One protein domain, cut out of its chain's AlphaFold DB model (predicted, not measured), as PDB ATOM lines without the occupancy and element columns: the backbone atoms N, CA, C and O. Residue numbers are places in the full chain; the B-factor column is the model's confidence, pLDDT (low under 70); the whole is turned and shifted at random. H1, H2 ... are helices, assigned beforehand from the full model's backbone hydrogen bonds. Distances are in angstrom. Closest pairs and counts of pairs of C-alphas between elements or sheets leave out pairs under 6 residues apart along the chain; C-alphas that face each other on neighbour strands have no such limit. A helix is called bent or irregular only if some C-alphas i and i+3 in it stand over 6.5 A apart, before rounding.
ATOM      1  N   GLU A 124      -2.278 -23.153  -5.623       88.19
ATOM      2  CA  GLU A 124      -1.392 -22.537  -4.645       88.19
ATOM      3  C   GLU A 124      -2.097 -21.396  -3.898       88.19
ATOM      4  O   GLU A 124      -2.080 -21.376  -2.668       88.19
ATOM      5  N   GLN A 125      -2.787 -20.504  -4.618       91.88
ATOM      6  CA  GLN A 125      -3.579 -19.420  -4.027       91.88
ATOM      7  C   GLN A 125      -4.731 -19.936  -3.170       91.88
ATOM      8  O   GLN A 125      -4.959 -19.411  -2.083       91.88
ATOM      9  N   GLN A 126      -5.443 -20.969  -3.627       90.75
ATOM     10  CA  GLN A 126      -6.517 -21.586  -2.843       90.75
ATOM     11  C   GLN A 126      -5.971 -22.241  -1.573       90.75
ATOM     12  O   GLN A 126      -6.511 -22.042  -0.488       90.75
ATOM     13  N   SER A 127      -4.860 -22.977  -1.691       92.25
ATOM     14  CA  SER A 127      -4.220 -23.607  -0.535       92.25
ATOM     15  C   SER A 127      -3.748 -22.542   0.468       92.25
ATOM     16  O   SER A 127      -3.963 -22.683   1.670       92.25
ATOM     17  N   PHE A 128      -3.151 -21.446  -0.015       95.00
ATOM     18  CA  PHE A 128      -2.762 -20.309   0.821       95.00
ATOM     19  C   PHE A 128      -3.976 -19.662   1.500       95.00
ATOM     20  O   PHE A 128      -3.926 -19.397   2.699       95.00
ATOM     21  N   LEU A 129      -5.067 -19.441   0.760       95.31
ATOM     22  CA  LEU A 129      -6.298 -18.837   1.270       95.31
ATOM     23  C   LEU A 129      -6.852 -19.629   2.459       95.31
ATOM     24  O   LEU A 129      -7.094 -19.040   3.510       95.31
ATOM     25  N   PHE A 130      -6.997 -20.950   2.319       94.69
ATOM     26  CA  PHE A 130      -7.535 -21.804   3.383       94.69
ATOM     27  C   PHE A 130      -6.585 -21.925   4.579       94.69
ATOM     28  O   PHE A 130      -7.033 -21.894   5.724       94.69
ATOM     29  N   ALA A 131      -5.271 -22.008   4.342       96.31
ATOM     30  CA  ALA A 131      -4.290 -22.008   5.424       96.31
ATOM     31  C   ALA A 131      -4.312 -20.681   6.208       96.31
ATOM     32  O   ALA A 131      -4.262 -20.691   7.440       96.31
ATOM     33  N   TYR A 132      -4.410 -19.544   5.506       97.38
ATOM     34  CA  TYR A 132      -4.478 -18.224   6.130       97.38
ATOM     35  C   TYR A 132      -5.789 -18.044   6.899       97.38
ATOM     36  O   TYR A 132      -5.758 -17.541   8.016       97.38
ATOM     37  N   GLU A 133      -6.920 -18.484   6.344       97.06
ATOM     38  CA  GLU A 133      -8.220 -18.470   7.027       97.06
ATOM     39  C   GLU A 133      -8.161 -19.280   8.332       97.06
ATOM     40  O   GLU A 133      -8.486 -18.753   9.391       97.06
ATOM     41  N   ALA A 134      -7.619 -20.503   8.299       97.44
ATOM     42  CA  ALA A 134      -7.429 -21.309   9.505       97.44
ATOM     43  C   ALA A 134      -6.543 -20.607  10.555       97.44
ATOM     44  O   ALA A 134      -6.838 -20.649  11.752       97.44
ATOM     45  N   TYR A 135      -5.466 -19.946  10.121       98.06
ATOM     46  CA  TYR A 135      -4.601 -19.151  10.995       98.06
ATOM     47  C   TYR A 135      -5.325 -17.931  11.589       98.06
ATOM     48  O   TYR A 135      -5.194 -17.675  12.787       98.06
ATOM     49  N   GLU A 136      -6.075 -17.175  10.781       97.81
ATOM     50  CA  GLU A 136      -6.794 -15.973  11.215       97.81
ATOM     51  C   GLU A 136      -7.884 -16.314  12.232       97.81
ATOM     52  O   GLU A 136      -7.974 -15.649  13.267       97.81
ATOM     53  N   GLU A 137      -8.662 -17.371  11.988       98.06
ATOM     54  CA  GLU A 137      -9.707 -17.801  12.916       98.06
ATOM     55  C   GLU A 137      -9.102 -18.251  14.247       98.06
ATOM     56  O   GLU A 137      -9.479 -17.755  15.312       98.06
ATOM     57  N   LEU A 138      -8.052 -19.080  14.219       98.06
ATOM     58  CA  LEU A 138      -7.385 -19.494  15.452       98.06
ATOM     59  C   LEU A 138      -6.732 -18.312  16.187       98.06
ATOM     60  O   LEU A 138      -6.767 -18.240  17.416       98.06
ATOM     61  N   ARG A 139      -6.165 -17.343  15.463       97.88
ATOM     62  CA  ARG A 139      -5.646 -16.104  16.056       97.88
ATOM     63  C   ARG A 139      -6.763 -15.292  16.712       97.88
ATOM     64  O   ARG A 139      -6.555 -14.742  17.794       97.88
ATOM     65  N   THR A 140      -7.930 -15.217  16.079       97.44
ATOM     66  CA  THR A 140      -9.103 -14.507  16.601       97.44
ATOM     67  C   THR A 140      -9.635 -15.189  17.856       97.44
ATOM     68  O   THR A 140      -9.906 -14.497  18.836       97.44
ATOM     69  N   PHE A 141      -9.656 -16.525  17.896       97.81
ATOM     70  CA  PHE A 141      -9.966 -17.297  19.103       97.81
ATOM     71  C   PHE A 141      -9.096 -16.895  20.304       97.81
ATOM     72  O   PHE A 141      -9.607 -16.750  21.413       97.81
ATOM     73  N   PHE A 142      -7.794 -16.660  20.119       97.56
ATOM     74  CA  PHE A 142      -6.926 -16.228  21.225       97.56
ATOM     75  C   PHE A 142      -7.261 -14.840  21.779       97.56
ATOM     76  O   PHE A 142      -6.879 -14.536  22.908       97.56
ATOM     77  N   VAL A 143      -7.961 -14.007  21.008       97.50
ATOM     78  CA  VAL A 143      -8.402 -12.671  21.428       97.50
ATOM     79  C   VAL A 143      -9.826 -12.706  21.986       97.50
ATOM     80  O   VAL A 143     -10.103 -12.049  22.987       97.50
ATOM     81  N   SER A 144     -10.736 -13.439  21.340       97.00
ATOM     82  CA  SER A 144     -12.167 -13.449  21.666       97.00
ATOM     83  C   SER A 144     -12.576 -14.564  22.632       97.00
ATOM     84  O   SER A 144     -13.570 -14.414  23.338       97.00
ATOM     85  N   HIS A 145     -11.829 -15.670  22.661       96.06
ATOM     86  CA  HIS A 145     -12.159 -16.922  23.349       96.06
ATOM     87  C   HIS A 145     -13.518 -17.522  22.948       96.06
ATOM     88  O   HIS A 145     -14.148 -18.223  23.739       96.06
ATOM     89  N   ILE A 146     -13.982 -17.249  21.724       96.44
ATOM     90  CA  ILE A 146     -15.228 -17.808  21.183       96.44
ATOM     91  C   ILE A 146     -14.915 -19.082  20.401       96.44
ATOM     92  O   ILE A 146     -14.245 -19.042  19.373       96.44
ATOM     93  N   ASP A 147     -15.465 -20.201  20.863       95.69
ATOM     94  CA  ASP A 147     -15.226 -21.540  20.309       95.69
ATOM     95  C   ASP A 147     -15.557 -21.704  18.824       95.69
ATOM     96  O   ASP A 147     -14.935 -22.523  18.155       95.69
ATOM     97  N   VAL A 148     -16.495 -20.907  18.306       96.12
ATOM     98  CA  VAL A 148     -16.887 -20.915  16.888       96.12
ATOM     99  C   VAL A 148     -15.669 -20.759  15.972       96.12
ATOM    100  O   VAL A 148     -15.584 -21.439  14.960       96.12
ATOM    101  N   HIS A 149     -14.676 -19.962  16.368       97.38
ATOM    102  CA  HIS A 149     -13.454 -19.774  15.586       97.38
ATOM    103  C   HIS A 149     -12.570 -21.032  15.517       97.38
ATOM    104  O   HIS A 149     -11.815 -21.214  14.566       97.38
ATOM    105  N   VAL A 150     -12.639 -21.926  16.511       96.94
ATOM    106  CA  VAL A 150     -11.945 -23.224  16.444       96.94
ATOM    107  C   VAL A 150     -12.648 -24.138  15.441       96.94
ATOM    108  O   VAL A 150     -11.979 -24.810  14.656       96.94
ATOM    109  N   ASP A 151     -13.982 -24.124  15.429       95.62
ATOM    110  CA  ASP A 151     -14.781 -24.896  14.475       95.62
ATOM    111  C   ASP A 151     -14.586 -24.377  13.035       95.62
ATOM    112  O   ASP A 151     -14.402 -25.168  12.111       95.62
ATOM    113  N   GLU A 152     -14.532 -23.056  12.839       94.75
ATOM    114  CA  GLU A 152     -14.227 -22.421  11.546       94.75
ATOM    115  C   GLU A 152     -12.781 -22.690  11.096       94.75
ATOM    116  O   GLU A 152     -12.534 -22.965   9.920       94.75
ATOM    117  N   CYS A 153     -11.823 -22.711  12.030       96.50
ATOM    118  CA  CYS A 153     -10.447 -23.136  11.761       96.50
ATOM    119  C   CYS A 153     -10.390 -24.594  11.266       96.50
ATOM    120  O   CYS A 153      -9.701 -24.891  10.287       96.50
ATOM    121  N   LEU A 154     -11.135 -25.503  11.907       94.69
ATOM    122  CA  LEU A 154     -11.256 -26.902  11.488       94.69
ATOM    123  C   LEU A 154     -11.899 -27.039  10.104       94.69
ATOM    124  O   LEU A 154     -11.427 -27.841   9.297       94.69
ATOM    125  N   ASP A 155     -12.942 -26.260   9.819       92.94
ATOM    126  CA  ASP A 155     -13.588 -26.236   8.507       92.94
ATOM    127  C   ASP A 155     -12.612 -25.771   7.413       92.94
ATOM    128  O   ASP A 155     -12.415 -26.479   6.421       92.94
ATOM    129  N   ALA A 156     -11.914 -24.651   7.624       93.69
ATOM    130  CA  ALA A 156     -10.889 -24.153   6.705       93.69
ATOM    131  C   ALA A 156      -9.758 -25.178   6.495       93.69
ATOM    132  O   ALA A 156      -9.328 -25.421   5.363       93.69
ATOM    133  N   LEU A 157      -9.323 -25.857   7.560       93.19
ATOM    134  CA  LEU A 157      -8.323 -26.920   7.465       93.19
ATOM    135  C   LEU A 157      -8.841 -28.136   6.682       93.19
ATOM    136  O   LEU A 157      -8.087 -28.726   5.913       93.19
ATOM    137  N   SER A 158     -10.118 -28.497   6.827       90.19
ATOM    138  CA  SER A 158     -10.739 -29.593   6.067       90.19
ATOM    139  C   SER A 158     -10.862 -29.279   4.570       90.19
ATOM    140  O   SER A 158     -10.752 -30.179   3.737       90.19
ATOM    141  N   ARG A 159     -11.008 -27.992   4.216       88.81
ATOM    142  CA  ARG A 159     -10.950 -27.502   2.829       88.81
ATOM    143  C   ARG A 159      -9.529 -27.556   2.260       88.81
ATOM    144  O   ARG A 159      -9.362 -27.877   1.085       88.81
ATOM    145  N   LEU A 160      -8.513 -27.291   3.085       89.44
ATOM    146  CA  LEU A 160      -7.101 -27.452   2.718       89.44
ATOM    147  C   LEU A 160      -6.698 -28.933   2.567       89.44
ATOM    148  O   LEU A 160      -5.873 -29.275   1.719       89.44
ATOM    149  N   LEU A 161      -7.252 -29.801   3.416       83.88
ATOM    150  CA  LEU A 161      -6.897 -31.210   3.569       83.88
ATOM    151  C   LEU A 161      -8.166 -32.064   3.704       83.88
ATOM    152  O   LEU A 161      -8.621 -32.307   4.827       83.88
ATOM    153  N   PRO A 162      -8.740 -32.563   2.599       71.56
ATOM    154  CA  PRO A 162      -9.961 -33.349   2.681       71.56
ATOM    155  C   PRO A 162      -9.760 -34.630   3.502       71.56
ATOM    156  O   PRO A 162      -8.712 -35.283   3.448       71.56
ATOM    157  N   ASP A 163     -10.816 -35.037   4.215       65.44
ATOM    158  CA  ASP A 163     -10.862 -36.203   5.118       65.44
ATOM    159  C   ASP A 163     -10.345 -37.509   4.487       65.44
ATOM    160  O   ASP A 163      -9.885 -38.427   5.170       65.44
ATOM    161  N   THR A 164     -10.365 -37.587   3.158       60.34
ATOM    162  CA  THR A 164      -9.847 -38.702   2.361       60.34
ATOM    163  C   THR A 164      -8.355 -38.977   2.570       60.34
ATOM    164  O   THR A 164      -7.922 -40.102   2.284       60.34
ATOM    165  N   LEU A 165      -7.585 -37.987   3.042       60.38
ATOM    166  CA  LEU A 165      -6.166 -38.101   3.384       60.38
ATOM    167  C   LEU A 165      -5.908 -38.541   4.833       60.38
ATOM    168  O   LEU A 165      -4.785 -38.972   5.121       60.38
ATOM    169  N   LEU A 166      -6.912 -38.431   5.709       56.50
ATOM    170  CA  LEU A 166      -6.809 -38.633   7.158       56.50
ATOM    171  C   LEU A 166      -7.269 -40.023   7.616       56.50
ATOM    172  O   LEU A 166      -6.826 -40.498   8.652       56.50
ATOM    173  N   GLY A 167      -8.108 -40.709   6.838       50.34
ATOM    174  CA  GLY A 167      -8.508 -42.077   7.167       50.34
ATOM    175  C   GLY A 167      -7.377 -43.098   6.939       50.34
ATOM    176  O   GLY A 167      -6.715 -43.037   5.891       50.34
ATOM    177  N   SER A 193       0.087 -27.959  -8.142       66.00
ATOM    178  CA  SER A 193      -0.141 -29.003  -7.134       66.00
ATOM    179  C   SER A 193      -0.718 -28.376  -5.873       66.00
ATOM    180  O   SER A 193      -0.014 -27.652  -5.164       66.00
ATOM    181  N   SER A 194      -1.982 -28.686  -5.588       77.75
ATOM    182  CA  SER A 194      -2.624 -28.363  -4.311       77.75
ATOM    183  C   SER A 194      -1.801 -28.897  -3.129       77.75
ATOM    184  O   SER A 194      -1.048 -29.866  -3.276       77.75
ATOM    185  N   PHE A 195      -1.947 -28.308  -1.937       82.75
ATOM    186  CA  PHE A 195      -1.278 -28.832  -0.737       82.75
ATOM    187  C   PHE A 195      -1.665 -30.300  -0.453       82.75
ATOM    188  O   PHE A 195      -0.814 -31.106  -0.080       82.75
ATOM    189  N   GLU A 196      -2.911 -30.692  -0.741       80.31
ATOM    190  CA  GLU A 196      -3.355 -32.093  -0.726       80.31
ATOM    191  C   GLU A 196      -2.480 -32.994  -1.618       80.31
ATOM    192  O   GLU A 196      -2.055 -34.077  -1.196       80.31
ATOM    193  N   ASP A 197      -2.194 -32.569  -2.851       80.06
ATOM    194  CA  ASP A 197      -1.356 -33.346  -3.763       80.06
ATOM    195  C   ASP A 197       0.083 -33.433  -3.250       80.06
ATOM    196  O   ASP A 197       0.693 -34.498  -3.347       80.06
ATOM    197  N   GLN A 198       0.603 -32.365  -2.635       83.00
ATOM    198  CA  GLN A 198       1.925 -32.374  -2.001       83.00
ATOM    199  C   GLN A 198       1.992 -33.396  -0.859       83.00
ATOM    200  O   GLN A 198       2.921 -34.202  -0.821       83.00
ATOM    201  N   VAL A 199       0.978 -33.450   0.015       84.69
ATOM    202  CA  VAL A 199       0.877 -34.461   1.086       84.69
ATOM    203  C   VAL A 199       0.813 -35.876   0.506       84.69
ATOM    204  O   VAL A 199       1.484 -36.792   0.992       84.69
ATOM    205  N   ARG A 200       0.034 -36.079  -0.563       80.69
ATOM    206  CA  ARG A 200      -0.104 -37.384  -1.225       80.69
ATOM    207  C   ARG A 200       1.208 -37.840  -1.863       80.69
ATOM    208  O   ARG A 200       1.582 -39.008  -1.717       80.69
ATOM    209  N   VAL A 201       1.910 -36.931  -2.540       81.38
ATOM    210  CA  VAL A 201       3.228 -37.179  -3.138       81.38
ATOM    211  C   VAL A 201       4.254 -37.471  -2.049       81.38
ATOM    212  O   VAL A 201       4.941 -38.482  -2.151       81.38
ATOM    213  N   ALA A 202       4.304 -36.674  -0.979       83.69
ATOM    214  CA  ALA A 202       5.209 -36.883   0.150       83.69
ATOM    215  C   ALA A 202       5.014 -38.266   0.787       83.69
ATOM    216  O   ALA A 202       5.976 -39.010   0.976       83.69
ATOM    217  N   ARG A 203       3.760 -38.670   1.028       81.88
ATOM    218  CA  ARG A 203       3.424 -39.998   1.565       81.88
ATOM    219  C   ARG A 203       3.853 -41.129   0.625       81.88
ATOM    220  O   ARG A 203       4.397 -42.135   1.079       81.88
ATOM    221  N   GLY A 204       3.612 -40.977  -0.679       77.06
ATOM    222  CA  GLY A 204       4.042 -41.949  -1.690       77.06
ATOM    223  C   GLY A 204       5.564 -42.052  -1.797       77.06
ATOM    224  O   GLY A 204       6.105 -43.157  -1.889       77.06
ATOM    225  N   PHE A 205       6.247 -40.911  -1.721       81.56
ATOM    226  CA  PHE A 205       7.697 -40.802  -1.771       81.56
ATOM    227  C   PHE A 205       8.343 -41.476  -0.557       81.56
ATOM    228  O   PHE A 205       9.127 -42.405  -0.740       81.56
ATOM    229  N   LEU A 206       7.942 -41.109   0.667       81.56
ATOM    230  CA  LEU A 206       8.438 -41.738   1.895       81.56
ATOM    231  C   LEU A 206       8.204 -43.255   1.877       81.56
ATOM    232  O   LEU A 206       9.119 -44.027   2.122       81.56
ATOM    233  N   ARG A 207       7.021 -43.727   1.468       79.69
ATOM    234  CA  ARG A 207       6.742 -45.172   1.400       79.69
ATOM    235  C   ARG A 207       7.647 -45.932   0.420       79.69
ATOM    236  O   ARG A 207       7.920 -47.114   0.641       79.69
ATOM    237  N   THR A 208       8.045 -45.287  -0.675       75.31
ATOM    238  CA  THR A 208       8.792 -45.923  -1.771       75.31
ATOM    239  C   THR A 208      10.294 -45.866  -1.530       75.31
ATOM    240  O   THR A 208      10.963 -46.892  -1.633       75.31
ATOM    241  N   PHE A 209      10.817 -44.687  -1.189       74.56
ATOM    242  CA  PHE A 209      12.256 -44.435  -1.150       74.56
ATOM    243  C   PHE A 209      12.875 -44.655   0.233       74.56
ATOM    244  O   PHE A 209      14.037 -45.042   0.300       74.56
ATOM    245  N   ASP A 210      12.107 -44.548   1.325       67.44
ATOM    246  CA  ASP A 210      12.623 -44.815   2.683       67.44
ATOM    247  C   ASP A 210      13.015 -46.296   2.874       67.44
ATOM    248  O   ASP A 210      13.862 -46.645   3.692       67.44
ATOM    249  N   ARG A 211      12.464 -47.199   2.048       68.94
ATOM    250  CA  ARG A 211      12.845 -48.622   2.026       68.94
ATOM    251  C   ARG A 211      14.123 -48.909   1.241       68.94
ATOM    252  O   ARG A 211      14.682 -49.997   1.383       68.94
ATOM    253  N   SER A 212      14.567 -47.994   0.381       65.31
ATOM    254  CA  SER A 212      15.705 -48.216  -0.508       65.31
ATOM    255  C   SER A 212      16.926 -47.434  -0.036       65.31
ATOM    256  O   SER A 212      17.051 -46.244  -0.304       65.31
ATOM    257  N   SER A 213      17.894 -48.122   0.572       68.12
ATOM    258  CA  SER A 213      19.181 -47.527   0.973       68.12
ATOM    259  C   SER A 213      20.001 -46.965  -0.200       68.12
ATOM    260  O   SER A 213      20.940 -46.206   0.009       68.12
ATOM    261  N   LEU A 214      19.669 -47.357  -1.436       63.44
ATOM    262  CA  LEU A 214      20.333 -46.925  -2.671       63.44
ATOM    263  C   LEU A 214      19.909 -45.525  -3.139       63.44
ATOM    264  O   LEU A 214      20.673 -44.872  -3.842       63.44
ATOM    265  N   LEU A 215      18.710 -45.072  -2.770       72.50
ATOM    266  CA  LEU A 215      18.158 -43.765  -3.145       72.50
ATOM    267  C   LEU A 215      18.023 -42.906  -1.890       72.50
ATOM    268  O   LEU A 215      16.941 -42.414  -1.583       72.50
ATOM    269  N   GLY A 216      19.124 -42.808  -1.139       66.12
ATOM    270  CA  GLY A 216      19.182 -42.078   0.121       66.12
ATOM    271  C   GLY A 216      18.643 -40.663  -0.047       66.12
ATOM    272  O   GLY A 216      19.233 -39.843  -0.745       66.12
ATOM    273  N   VAL A 217      17.498 -40.414   0.578       79.88
ATOM    274  CA  VAL A 217      16.924 -39.083   0.737       79.88
ATOM    275  C   VAL A 217      17.721 -38.408   1.843       79.88
ATOM    276  O   VAL A 217      17.965 -39.031   2.878       79.88
ATOM    277  N   ASP A 218      18.156 -37.169   1.628       87.69
ATOM    278  CA  ASP A 218      18.812 -36.406   2.682       87.69
ATOM    279  C   ASP A 218      17.885 -36.247   3.896       87.69
ATOM    280  O   ASP A 218      16.655 -36.201   3.777       87.69
ATOM    281  N   ASP A 219      18.483 -36.201   5.087       89.25
ATOM    282  CA  ASP A 219      17.734 -36.185   6.342       89.25
ATOM    283  C   ASP A 219      16.805 -34.971   6.452       89.25
ATOM    284  O   ASP A 219      15.690 -35.108   6.956       89.25
ATOM    285  N   ASP A 220      17.215 -33.821   5.916       90.06
ATOM    286  CA  ASP A 220      16.431 -32.583   5.934       90.06
ATOM    287  C   ASP A 220      15.168 -32.706   5.062       90.06
ATOM    288  O   ASP A 220      14.057 -32.381   5.499       90.06
ATOM    289  N   THR A 221      15.296 -33.242   3.844       89.38
ATOM    290  CA  THR A 221      14.157 -33.520   2.959       89.38
ATOM    291  C   THR A 221      13.240 -34.567   3.574       89.38
ATOM    292  O   THR A 221      12.018 -34.397   3.563       89.38
ATOM    293  N   ARG A 222      13.799 -35.627   4.168       89.69
ATOM    294  CA  ARG A 222      13.019 -36.663   4.856       89.69
ATOM    295  C   ARG A 222      12.194 -36.078   6.003       89.69
ATOM    296  O   ARG A 222      10.992 -36.332   6.061       89.69
ATOM    297  N   GLN A 223      12.800 -35.255   6.860       92.69
ATOM    298  CA  GLN A 223      12.104 -34.565   7.951       92.69
ATOM    299  C   GLN A 223      11.017 -33.621   7.430       92.69
ATOM    300  O   GLN A 223       9.913 -33.592   7.970       92.69
ATOM    301  N   THR A 224      11.296 -32.897   6.344       92.88
ATOM    302  CA  THR A 224      10.325 -31.989   5.724       92.88
ATOM    303  C   THR A 224       9.103 -32.744   5.209       92.88
ATOM    304  O   THR A 224       7.967 -32.387   5.520       92.88
ATOM    305  N   LEU A 225       9.318 -33.829   4.459       90.00
ATOM    306  CA  LEU A 225       8.233 -34.667   3.951       90.00
ATOM    307  C   LEU A 225       7.447 -35.319   5.092       90.00
ATOM    308  O   LEU A 225       6.221 -35.387   5.026       90.00
ATOM    309  N   GLN A 226       8.135 -35.769   6.142       90.75
ATOM    310  CA  GLN A 226       7.496 -36.357   7.312       90.75
ATOM    311  C   GLN A 226       6.609 -35.335   8.032       90.75
ATOM    312  O   GLN A 226       5.450 -35.634   8.315       90.75
ATOM    313  N   ALA A 227       7.091 -34.106   8.235       93.12
ATOM    314  CA  ALA A 227       6.298 -33.029   8.823       93.12
ATOM    315  C   ALA A 227       5.049 -32.708   7.986       93.12
ATOM    316  O   ALA A 227       3.961 -32.580   8.541       93.12
ATOM    317  N   ILE A 228       5.166 -32.649   6.654       91.44
ATOM    318  CA  ILE A 228       4.016 -32.438   5.756       91.44
ATOM    319  C   ILE A 228       2.982 -33.568   5.897       91.44
ATOM    320  O   ILE A 228       1.779 -33.311   5.898       91.44
ATOM    321  N   VAL A 229       3.430 -34.820   6.032       89.00
ATOM    322  CA  VAL A 229       2.541 -35.987   6.166       89.00
ATOM    323  C   VAL A 229       1.868 -36.057   7.538       89.00
ATOM    324  O   VAL A 229       0.702 -36.449   7.611       89.00
ATOM    325  N   GLU A 230       2.575 -35.694   8.608       90.69
ATOM    326  CA  GLU A 230       2.073 -35.744   9.988       90.69
ATOM    327  C   GLU A 230       1.209 -34.531  10.358       90.69
ATOM    328  O   GLU A 230       0.290 -34.662  11.174       90.69
ATOM    329  N   PHE A 231       1.465 -33.370   9.741       93.38
ATOM    330  CA  PHE A 231       0.775 -32.101   9.996       93.38
ATOM    331  C   PHE A 231      -0.757 -32.227  10.098       93.38
ATOM    332  O   PHE A 231      -1.295 -31.803  11.124       93.38
ATOM    333  N   PRO A 232      -1.466 -32.847   9.127       91.12
ATOM    334  CA  PRO A 232      -2.925 -32.947   9.155       91.12
ATOM    335  C   PRO A 232      -3.461 -33.586  10.442       91.12
ATOM    336  O   PRO A 232      -4.359 -33.041  11.076       91.12
ATOM    337  N   SER A 233      -2.882 -34.722  10.841       89.19
ATOM    338  CA  SER A 233      -3.303 -35.465  12.036       89.19
ATOM    339  C   SER A 233      -2.998 -34.690  13.320       89.19
ATOM    340  O   SER A 233      -3.893 -34.397  14.110       89.19
ATOM    341  N   LYS A 234      -1.746 -34.238  13.481       92.50
ATOM    342  CA  LYS A 234      -1.282 -33.572  14.704       92.50
ATOM    343  C   LYS A 234      -2.024 -32.271  14.994       92.50
ATOM    344  O   LYS A 234      -2.243 -31.968  16.168       92.50
ATOM    345  N   VAL A 235      -2.370 -31.510  13.956       94.12
ATOM    346  CA  VAL A 235      -3.086 -30.238  14.089       94.12
ATOM    347  C   VAL A 235      -4.579 -30.455  14.298       94.12
ATOM    348  O   VAL A 235      -5.145 -29.869  15.220       94.12
ATOM    349  N   ARG A 236      -5.220 -31.319  13.502       92.56
ATOM    350  CA  ARG A 236      -6.665 -31.551  13.610       92.56
ATOM    351  C   ARG A 236      -7.052 -32.117  14.971       92.56
ATOM    352  O   ARG A 236      -8.016 -31.645  15.567       92.56
ATOM    353  N   ASP A 237      -6.292 -33.076  15.492       90.88
ATOM    354  CA  ASP A 237      -6.593 -33.681  16.793       90.88
ATOM    355  C   ASP A 237      -6.471 -32.674  17.932       90.88
ATOM    356  O   ASP A 237      -7.316 -32.640  18.827       90.88
ATOM    357  N   ARG A 238      -5.451 -31.810  17.874       94.38
ATOM    358  CA  ARG A 238      -5.260 -30.710  18.826       94.38
ATOM    359  C   ARG A 238      -6.402 -29.707  18.767       94.38
ATOM    360  O   ARG A 238      -6.895 -29.308  19.815       94.38
ATOM    361  N   LEU A 239      -6.865 -29.344  17.572       94.81
ATOM    362  CA  LEU A 239      -8.023 -28.464  17.397       94.81
ATOM    363  C   LEU A 239      -9.309 -29.106  17.942       94.81
ATOM    364  O   LEU A 239     -10.001 -28.484  18.743       94.81
ATOM    365  N   ASN A 240      -9.578 -30.372  17.604       93.88
ATOM    366  CA  ASN A 240     -10.741 -31.123  18.094       93.88
ATOM    367  C   ASN A 240     -10.759 -31.243  19.627       93.88
ATOM    368  O   ASN A 240     -11.811 -31.116  20.252       93.88
ATOM    369  N   ARG A 241      -9.596 -31.500  20.241       94.56
ATOM    370  CA  ARG A 241      -9.440 -31.616  21.702       94.56
ATOM    371  C   ARG A 241      -9.259 -30.266  22.397       94.56
ATOM    372  O   ARG A 241      -9.371 -30.193  23.615       94.56
ATOM    373  N   ARG A 242      -9.004 -29.202  21.630       95.25
ATOM    374  CA  ARG A 242      -8.651 -27.854  22.103       95.25
ATOM    375  C   ARG A 242      -7.400 -27.833  22.979       95.25
ATOM    376  O   ARG A 242      -7.279 -27.045  23.914       95.25
ATOM    377  N   GLU A 243      -6.458 -28.708  22.663       95.00
ATOM    378  CA  GLU A 243      -5.213 -28.882  23.400       95.00
ATOM    379  C   GLU A 243      -4.049 -28.297  22.608       95.00
ATOM    380  O   GLU A 243      -3.972 -28.457  21.392       95.00
ATOM    381  N   ASP A 244      -3.127 -27.624  23.301       95.81
ATOM    382  CA  ASP A 244      -1.895 -27.090  22.703       95.81
ATOM    383  C   ASP A 244      -2.138 -26.175  21.477       95.81
ATOM    384  O   ASP A 244      -1.358 -26.107  20.525       95.81
ATOM    385  N   LEU A 245      -3.246 -25.424  21.514       97.00
ATOM    386  CA  LEU A 245      -3.621 -24.453  20.484       97.00
ATOM    387  C   LEU A 245      -2.521 -23.418  20.166       97.00
ATOM    388  O   LEU A 245      -2.412 -23.029  19.002       97.00
ATOM    389  N   PRO A 246      -1.673 -22.965  21.122       97.88
ATOM    390  CA  PRO A 246      -0.579 -22.052  20.798       97.88
ATOM    391  C   PRO A 246       0.455 -22.664  19.847       97.88
ATOM    392  O   PRO A 246       0.983 -21.958  18.989       97.88
ATOM    393  N   ALA A 247       0.740 -23.963  19.969       97.31
ATOM    394  CA  ALA A 247       1.636 -24.651  19.047       97.31
ATOM    395  C   ALA A 247       0.986 -24.801  17.665       97.31
ATOM    396  O   ALA A 247       1.636 -24.553  16.650       97.31
ATOM    397  N   VAL A 248      -0.315 -25.116  17.614       97.44
ATOM    398  CA  VAL A 248      -1.076 -25.143  16.352       97.44
ATOM    399  C   VAL A 248      -1.018 -23.788  15.648       97.44
ATOM    400  O   VAL A 248      -0.729 -23.733  14.454       97.44
ATOM    401  N   LEU A 249      -1.219 -22.692  16.385       98.06
ATOM    402  CA  LEU A 249      -1.152 -21.342  15.833       98.06
ATOM    403  C   LEU A 249       0.208 -21.054  15.193       98.06
ATOM    404  O   LEU A 249       0.249 -20.548  14.076       98.06
ATOM    405  N   LYS A 250       1.312 -21.415  15.856       98.00
ATOM    406  CA  LYS A 250       2.667 -21.246  15.307       98.00
ATOM    407  C   LYS A 250       2.903 -22.078  14.050       98.00
ATOM    408  O   LYS A 250       3.530 -21.601  13.107       98.00
ATOM    409  N   VAL A 251       2.428 -23.324  14.034       98.00
ATOM    410  CA  VAL A 251       2.532 -24.195  12.856       98.00
ATOM    411  C   VAL A 251       1.784 -23.578  11.677       98.00
ATOM    412  O   VAL A 251       2.361 -23.461  10.597       98.00
ATOM    413  N   LEU A 252       0.541 -23.134  11.890       97.88
ATOM    414  CA  LEU A 252      -0.256 -22.472  10.857       97.88
ATOM    415  C   LEU A 252       0.388 -21.156  10.408       97.88
ATOM    416  O   LEU A 252       0.491 -20.916   9.211       97.88
ATOM    417  N   GLU A 253       0.900 -20.341  11.333       98.00
ATOM    418  CA  GLU A 253       1.608 -19.099  11.008       98.00
ATOM    419  C   GLU A 253       2.804 -19.367  10.082       98.00
ATOM    420  O   GLU A 253       2.936 -18.732   9.033       98.00
ATOM    421  N   ASN A 254       3.672 -20.315  10.445       98.12
ATOM    422  CA  ASN A 254       4.856 -20.647   9.655       98.12
ATOM    423  C   ASN A 254       4.483 -21.230   8.286       98.12
ATOM    424  O   ASN A 254       5.086 -20.845   7.282       98.12
ATOM    425  N   LEU A 255       3.468 -22.099   8.230       96.88
ATOM    426  CA  LEU A 255       2.958 -22.654   6.978       96.88
ATOM    427  C   LEU A 255       2.436 -21.550   6.053       96.88
ATOM    428  O   LEU A 255       2.810 -21.496   4.888       96.88
ATOM    429  N   VAL A 256       1.625 -20.633   6.579       97.38
ATOM    430  CA  VAL A 256       1.029 -19.526   5.822       97.38
ATOM    431  C   VAL A 256       2.092 -18.595   5.240       97.38
ATOM    432  O   VAL A 256       2.015 -18.244   4.063       97.38
ATOM    433  N   HIS A 257       3.113 -18.232   6.022       97.31
ATOM    434  CA  HIS A 257       4.209 -17.390   5.528       97.31
ATOM    435  C   HIS A 257       5.069 -18.111   4.486       97.31
ATOM    436  O   HIS A 257       5.468 -17.500   3.494       97.31
ATOM    437  N   PHE A 258       5.329 -19.408   4.678       96.69
ATOM    438  CA  PHE A 258       5.999 -20.223   3.668       96.69
ATOM    439  C   PHE A 258       5.193 -20.253   2.365       96.69
ATOM    440  O   PHE A 258       5.733 -19.939   1.309       96.69
ATOM    441  N   MET A 259       3.898 -20.568   2.427       95.25
ATOM    442  CA  MET A 259       3.048 -20.646   1.239       95.25
ATOM    443  C   MET A 259       2.981 -19.309   0.510       95.25
ATOM    444  O   MET A 259       3.145 -19.289  -0.706       95.25
ATOM    445  N   PHE A 260       2.833 -18.204   1.249       96.00
ATOM    446  CA  PHE A 260       2.875 -16.856   0.689       96.00
ATOM    447  C   PHE A 260       4.170 -16.613  -0.093       96.00
ATOM    448  O   PHE A 260       4.124 -16.274  -1.268       96.00
ATOM    449  N   ALA A 261       5.331 -16.884   0.506       96.12
ATOM    450  CA  ALA A 261       6.630 -16.627  -0.117       96.12
ATOM    451  C   ALA A 261       6.878 -17.380  -1.443       96.12
ATOM    452  O   ALA A 261       7.752 -16.988  -2.224       96.12
ATOM    453  N   PHE A 262       6.135 -18.461  -1.698       93.88
ATOM    454  CA  PHE A 262       6.272 -19.311  -2.882       93.88
ATOM    455  C   PHE A 262       5.102 -19.201  -3.868       93.88
ATOM    456  O   PHE A 262       5.037 -19.982  -4.818       93.88
ATOM    457  N   LEU A 263       4.221 -18.211  -3.704       92.75
ATOM    458  CA  LEU A 263       3.169 -17.932  -4.677       92.75
ATOM    459  C   LEU A 263       3.759 -17.519  -6.043       92.75
ATOM    460  O   LEU A 263       4.672 -16.685  -6.096       92.75
ATOM    461  N   PRO A 264       3.260 -18.079  -7.161       89.06
ATOM    462  CA  PRO A 264       3.825 -17.837  -8.489       89.06
ATOM    463  C   PRO A 264       3.655 -16.385  -8.962       89.06
ATOM    464  O   PRO A 264       4.471 -15.888  -9.735       89.06
ATOM    465  N   GLU A 265       2.648 -15.663  -8.466       88.12
ATOM    466  CA  GLU A 265       2.372 -14.269  -8.838       88.12
ATOM    467  C   GLU A 265       3.470 -13.305  -8.355       88.12
ATOM    468  O   GLU A 265       3.639 -12.204  -8.886       88.12
ATOM    469  N   HIS A 266       4.279 -13.708  -7.374       90.88
ATOM    470  CA  HIS A 266       5.437 -12.920  -6.961       90.88
ATOM    471  C   HIS A 266       6.497 -12.817  -8.063       90.88
ATOM    472  O   HIS A 266       7.179 -11.797  -8.141       90.88
ATOM    473  N   GLU A 267       6.599 -13.806  -8.960       89.69
ATOM    474  CA  GLU A 267       7.541 -13.764 -10.088       89.69
ATOM    475  C   GLU A 267       7.196 -12.670 -11.105       89.69
ATOM    476  O   GLU A 267       8.084 -12.168 -11.793       89.69
ATOM    477  N   THR A 268       5.921 -12.281 -11.197       89.88
ATOM    478  CA  THR A 268       5.466 -11.240 -12.126       89.88
ATOM    479  C   THR A 268       5.540  -9.833 -11.544       89.88
ATOM    480  O   THR A 268       5.606  -8.870 -12.307       89.88
ATOM    481  N   HIS A 269       5.502  -9.692 -10.215       89.50
ATOM    482  CA  HIS A 269       5.327  -8.394  -9.554       89.50
ATOM    483  C   HIS A 269       6.536  -7.915  -8.748       89.50
ATOM    484  O   HIS A 269       6.679  -6.707  -8.566       89.50
ATOM    485  N   LEU A 270       7.394  -8.819  -8.273       93.12
ATOM    486  CA  LEU A 270       8.561  -8.465  -7.466       93.12
ATOM    487  C   LEU A 270       9.831  -8.405  -8.312       93.12
ATOM    488  O   LEU A 270       9.994  -9.127  -9.298       93.12
ATOM    489  N   THR A 271      10.780  -7.572  -7.892       96.31
ATOM    490  CA  THR A 271      12.132  -7.634  -8.449       96.31
ATOM    491  C   THR A 271      12.820  -8.935  -8.028       96.31
ATOM    492  O   THR A 271      12.496  -9.533  -7.003       96.31
ATOM    493  N   LYS A 272      13.830  -9.373  -8.790       95.94
ATOM    494  CA  LYS A 272      14.583 -10.601  -8.476       95.94
ATOM    495  C   LYS A 272      15.168 -10.594  -7.054       95.94
ATOM    496  O   LYS A 272      15.150 -11.625  -6.395       95.94
ATOM    497  N   VAL A 273      15.652  -9.442  -6.586       97.00
ATOM    498  CA  VAL A 273      16.252  -9.290  -5.248       97.00
ATOM    499  C   VAL A 273      15.195  -9.428  -4.151       97.00
ATOM    500  O   VAL A 273      15.403 -10.161  -3.187       97.00
ATOM    501  N   GLU A 274      14.043  -8.772  -4.308       95.81
ATOM    502  CA  GLU A 274      12.921  -8.892  -3.367       95.81
ATOM    503  C   GLU A 274      12.378 -10.321  -3.332       95.81
ATOM    504  O   GLU A 274      12.151 -10.867  -2.256       95.81
ATOM    505  N   LEU A 275      12.239 -10.955  -4.499       94.31
ATOM    506  CA  LEU A 275      11.789 -12.337  -4.620       94.31
ATOM    507  C   LEU A 275      12.757 -13.316  -3.940       94.31
ATOM    508  O   LEU A 275      12.322 -14.234  -3.249       94.31
ATOM    509  N   GLU A 276      14.068 -13.137  -4.116       96.06
ATOM    510  CA  GLU A 276      15.083 -13.953  -3.442       96.06
ATOM    511  C   GLU A 276      15.045 -13.760  -1.923       96.06
ATOM    512  O   GLU A 276      15.114 -14.748  -1.189       96.06
ATOM    513  N   SER A 277      14.869 -12.522  -1.452       97.19
ATOM    514  CA  SER A 277      14.715 -12.212  -0.027       97.19
ATOM    515  C   SER A 277      13.452 -12.845   0.561       97.19
ATOM    516  O   SER A 277      13.515 -13.477   1.613       97.19
ATOM    517  N   LEU A 278      12.314 -12.719  -0.127       96.25
ATOM    518  CA  LEU A 278      11.040 -13.301   0.294       96.25
ATOM    519  C   LEU A 278      11.123 -14.831   0.344       96.25
ATOM    520  O   LEU A 278      10.710 -15.447   1.323       96.25
ATOM    521  N   ARG A 279      11.731 -15.458  -0.670       96.31
ATOM    522  CA  ARG A 279      11.951 -16.913  -0.698       96.31
ATOM    523  C   ARG A 279      12.915 -17.380   0.387       96.31
ATOM    524  O   ARG A 279      12.751 -18.489   0.886       96.31
ATOM    525  N   ALA A 280      13.922 -16.584   0.738       97.50
ATOM    526  CA  ALA A 280      14.820 -16.904   1.842       97.50
ATOM    527  C   ALA A 280      14.072 -16.914   3.184       97.50
ATOM    528  O   ALA A 280      14.203 -17.890   3.923       97.50
ATOM    529  N   ASP A 281      13.235 -15.905   3.450       97.06
ATOM    530  CA  ASP A 281      12.353 -15.888   4.626       97.06
ATOM    531  C   ASP A 281      11.382 -17.080   4.607       97.06
ATOM    532  O   ASP A 281      11.280 -17.818   5.582       97.06
ATOM    533  N   GLY A 282      10.766 -17.369   3.456       96.31
ATOM    534  CA  GLY A 282       9.896 -18.533   3.283       96.31
ATOM    535  C   GLY A 282      10.573 -19.863   3.630       96.31
ATOM    536  O   GLY A 282       9.966 -20.709   4.285       96.31
ATOM    537  N   ARG A 283      11.843 -20.061   3.252       96.44
ATOM    538  CA  ARG A 283      12.603 -21.271   3.627       96.44
ATOM    539  C   ARG A 283      12.869 -21.351   5.128       96.44
ATOM    540  O   ARG A 283      12.778 -22.439   5.689       96.44
ATOM    541  N   ASP A 284      13.161 -20.228   5.778       97.94
ATOM    542  CA  ASP A 284      13.310 -20.189   7.236       97.94
ATOM    543  C   ASP A 284      11.984 -20.539   7.933       97.94
ATOM    544  O   ASP A 284      11.948 -21.342   8.867       97.94
ATOM    545  N   ARG A 285      10.859 -20.032   7.413       97.62
ATOM    546  CA  ARG A 285       9.511 -20.386   7.883       97.62
ATOM    547  C   ARG A 285       9.196 -21.865   7.695       97.62
ATOM    548  O   ARG A 285       8.643 -22.471   8.611       97.62
ATOM    549  N   LEU A 286       9.606 -22.471   6.580       96.81
ATOM    550  CA  LEU A 286       9.482 -23.916   6.372       96.81
ATOM    551  C   LEU A 286      10.282 -24.706   7.415       96.81
ATOM    552  O   LEU A 286       9.746 -25.631   8.014       96.81
ATOM    553  N   ALA A 287      11.532 -24.323   7.686       97.69
ATOM    554  CA  ALA A 287      12.349 -24.994   8.697       97.69
ATOM    555  C   ALA A 287      11.707 -24.922  10.094       97.69
ATOM    556  O   ALA A 287      11.652 -25.922  10.812       97.69
ATOM    557  N   ARG A 288      11.141 -23.763  10.460       98.12
ATOM    558  CA  ARG A 288      10.387 -23.602  11.714       98.12
ATOM    559  C   ARG A 288       9.110 -24.436  11.732       98.12
ATOM    560  O   ARG A 288       8.822 -25.058  12.745       98.12
ATOM    561  N   PHE A 289       8.368 -24.488  10.626       97.81
ATOM    562  CA  PHE A 289       7.205 -25.367  10.486       97.81
ATOM    563  C   PHE A 289       7.582 -26.832  10.748       97.81
ATOM    564  O   PHE A 289       6.939 -27.487  11.567       97.81
ATOM    565  N   VAL A 290       8.655 -27.324  10.121       97.56
ATOM    566  CA  VAL A 290       9.146 -28.700  10.302       97.56
ATOM    567  C   VAL A 290       9.525 -28.958  11.760       97.56
ATOM    568  O   VAL A 290       9.109 -29.968  12.328       97.56
ATOM    569  N   ALA A 291      10.253 -28.034  12.390       97.75
ATOM    570  CA  ALA A 291      10.649 -28.154  13.790       97.75
ATOM    571  C   ALA A 291       9.441 -28.188  14.745       97.75
ATOM    572  O   ALA A 291       9.378 -29.042  15.631       97.75
ATOM    573  N   GLU A 292       8.461 -27.302  14.552       97.62
ATOM    574  CA  GLU A 292       7.262 -27.222  15.396       97.62
ATOM    575  C   GLU A 292       6.391 -28.482  15.241       97.62
ATOM    576  O   GLU A 292       6.036 -29.108  16.242       97.62
ATOM    577  N   VAL A 293       6.133 -28.941  14.008       96.38
ATOM    578  CA  VAL A 293       5.389 -30.193  13.758       96.38
ATOM    579  C   VAL A 293       6.135 -31.412  14.305       96.38
ATOM    580  O   VAL A 293       5.510 -32.318  14.863       96.38
ATOM    581  N   GLY A 294       7.464 -31.446  14.184       94.75
ATOM    582  CA  GLY A 294       8.301 -32.507  14.745       94.75
ATOM    583  C   GLY A 294       8.264 -32.547  16.276       94.75
ATOM    584  O   GLY A 294       8.266 -33.629  16.861       94.75
ATOM    585  N   SER A 295       8.162 -31.385  16.929       95.94
ATOM    586  CA  SER A 295       8.087 -31.276  18.394       95.94
ATOM    587  C   SER A 295       6.736 -31.704  18.983       95.94
ATOM    588  O   SER A 295       6.660 -32.108  20.144       95.94
ATOM    589  N   MET A 296       5.668 -31.663  18.181       94.50
ATOM    590  CA  MET A 296       4.336 -32.103  18.585       94.50
ATOM    591  C   MET A 296       4.286 -33.630  18.735       94.50
ATOM    592  O   MET A 296       4.417 -34.381  17.764       94.50
ATOM    593  N   THR A 297       4.026 -34.113  19.950       89.00
ATOM    594  CA  THR A 297       3.809 -35.545  20.211       89.00
ATOM    595  C   THR A 297       2.477 -36.012  19.622       89.00
ATOM    596  O   THR A 297       1.472 -35.300  19.722       89.00
ATOM    597  N   ALA A 298       2.447 -37.209  19.034       78.69
ATOM    598  CA  ALA A 298       1.195 -37.858  18.645       78.69
ATOM    599  C   ALA A 298       0.367 -38.214  19.895       78.69
ATOM    600  O   ALA A 298       0.930 -38.549  20.944       78.69
ATOM    601  N   PHE A 299      -0.962 -38.132  19.804       76.12
ATOM    602  CA  PHE A 299      -1.836 -38.560  20.894       76.12
ATOM    603  C   PHE A 299      -1.853 -40.091  20.989       76.12
ATOM    604  O   PHE A 299      -1.994 -40.786  19.989       76.12
TER     605      PHE A 299
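This is residues 124 to 167 and 193 to 299 of the 401 residues of an uncharacterized protein of bacterium (UniProt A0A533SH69). Four roughly side-by-side helical pieces, H1, H2, H5 and the arm H4b, form an up-and-down bundle in which each runs against the one before it; the longest helix, H7, packs on H5. The other arm of the bent helix H4, H4a, crosses H7 and packs on H3, and the tip of the link between H3 and H4, residues 211 to 216, sticks out. The printed part has 151 residues with seven named helices, H1 to H7 in order, and no named strand: all helix. It is compact, with a radius of gyration of the C-alphas of 15.9 A and spans of 50, 41 and 25 A.

H7, residues 272 to 295, touches H5, residues 245 to 261, opposite ways at a shallow tilt of 26 degrees; their closest C-alphas, of Gly 282 and Phe 258, are 4.3 A apart. H5 touches H1, residues 124 to 144, at 33 degrees, only just short of steep, with Leu 252 and Tyr 135 closest at 5.5 A between C-alphas. H1 and H2, residues 148 to 160, form a hairpin at 14 degrees, the C-alphas of Ala 134 and Cys 153 being closest at 4.2 A. H4, residues 219 to 241, was assigned as one helix by its hydrogen bonds but is bent, with C-alphas 229 and 232 6.9 A apart; its arms H4a, residues 219 to 229, and H4b, residues 232 to 241, stand at 48 degrees. H4b touches H2, with the C-alphas of Leu 239 and Val 150 closest at 6.6 A, and forms a hairpin with H5 through residues 245 to 248 of H5 alone. H4a touches residues 287 to 294 of H7 alone, about perpendicular at 74 degrees, and touches H3, residues 195 to 209, at a steep tilt of 50 degrees. H6, residues 266 to 269, is near H7, close but not clearly touching. Every O i to N i+4 pair is within hydrogen-bond range in H2, H3, H4a, H5 and H7, against 16 of 17 in H1 and 5 of 6 in H4b; H6 is too short for such a pair.

H1 begins at C-alpha 124, (-1.392, -22.537, -4.645), and is 29.8 A long. H2 measures 18.4 A, H3 20.7 A, H4a 15.2 A, H4b 14.2 A, H5 24.3 A and H6 5.2 A. H7, 34.5 A long, ends at C-alpha 295, (8.087, -31.276, 18.394).

The C-alphas farthest apart, of Ser 144 and Leu 214, are 52.6 A apart. Residues 168 to 192 are not printed; C-alphas 167 and 193 are 21.1 A apart across this cut. Of the links printed whole, none is long. The mean pLDDT of the printed part is 90.0, with residues 163 to 167, 193, 210 to 214 and 216 under 70.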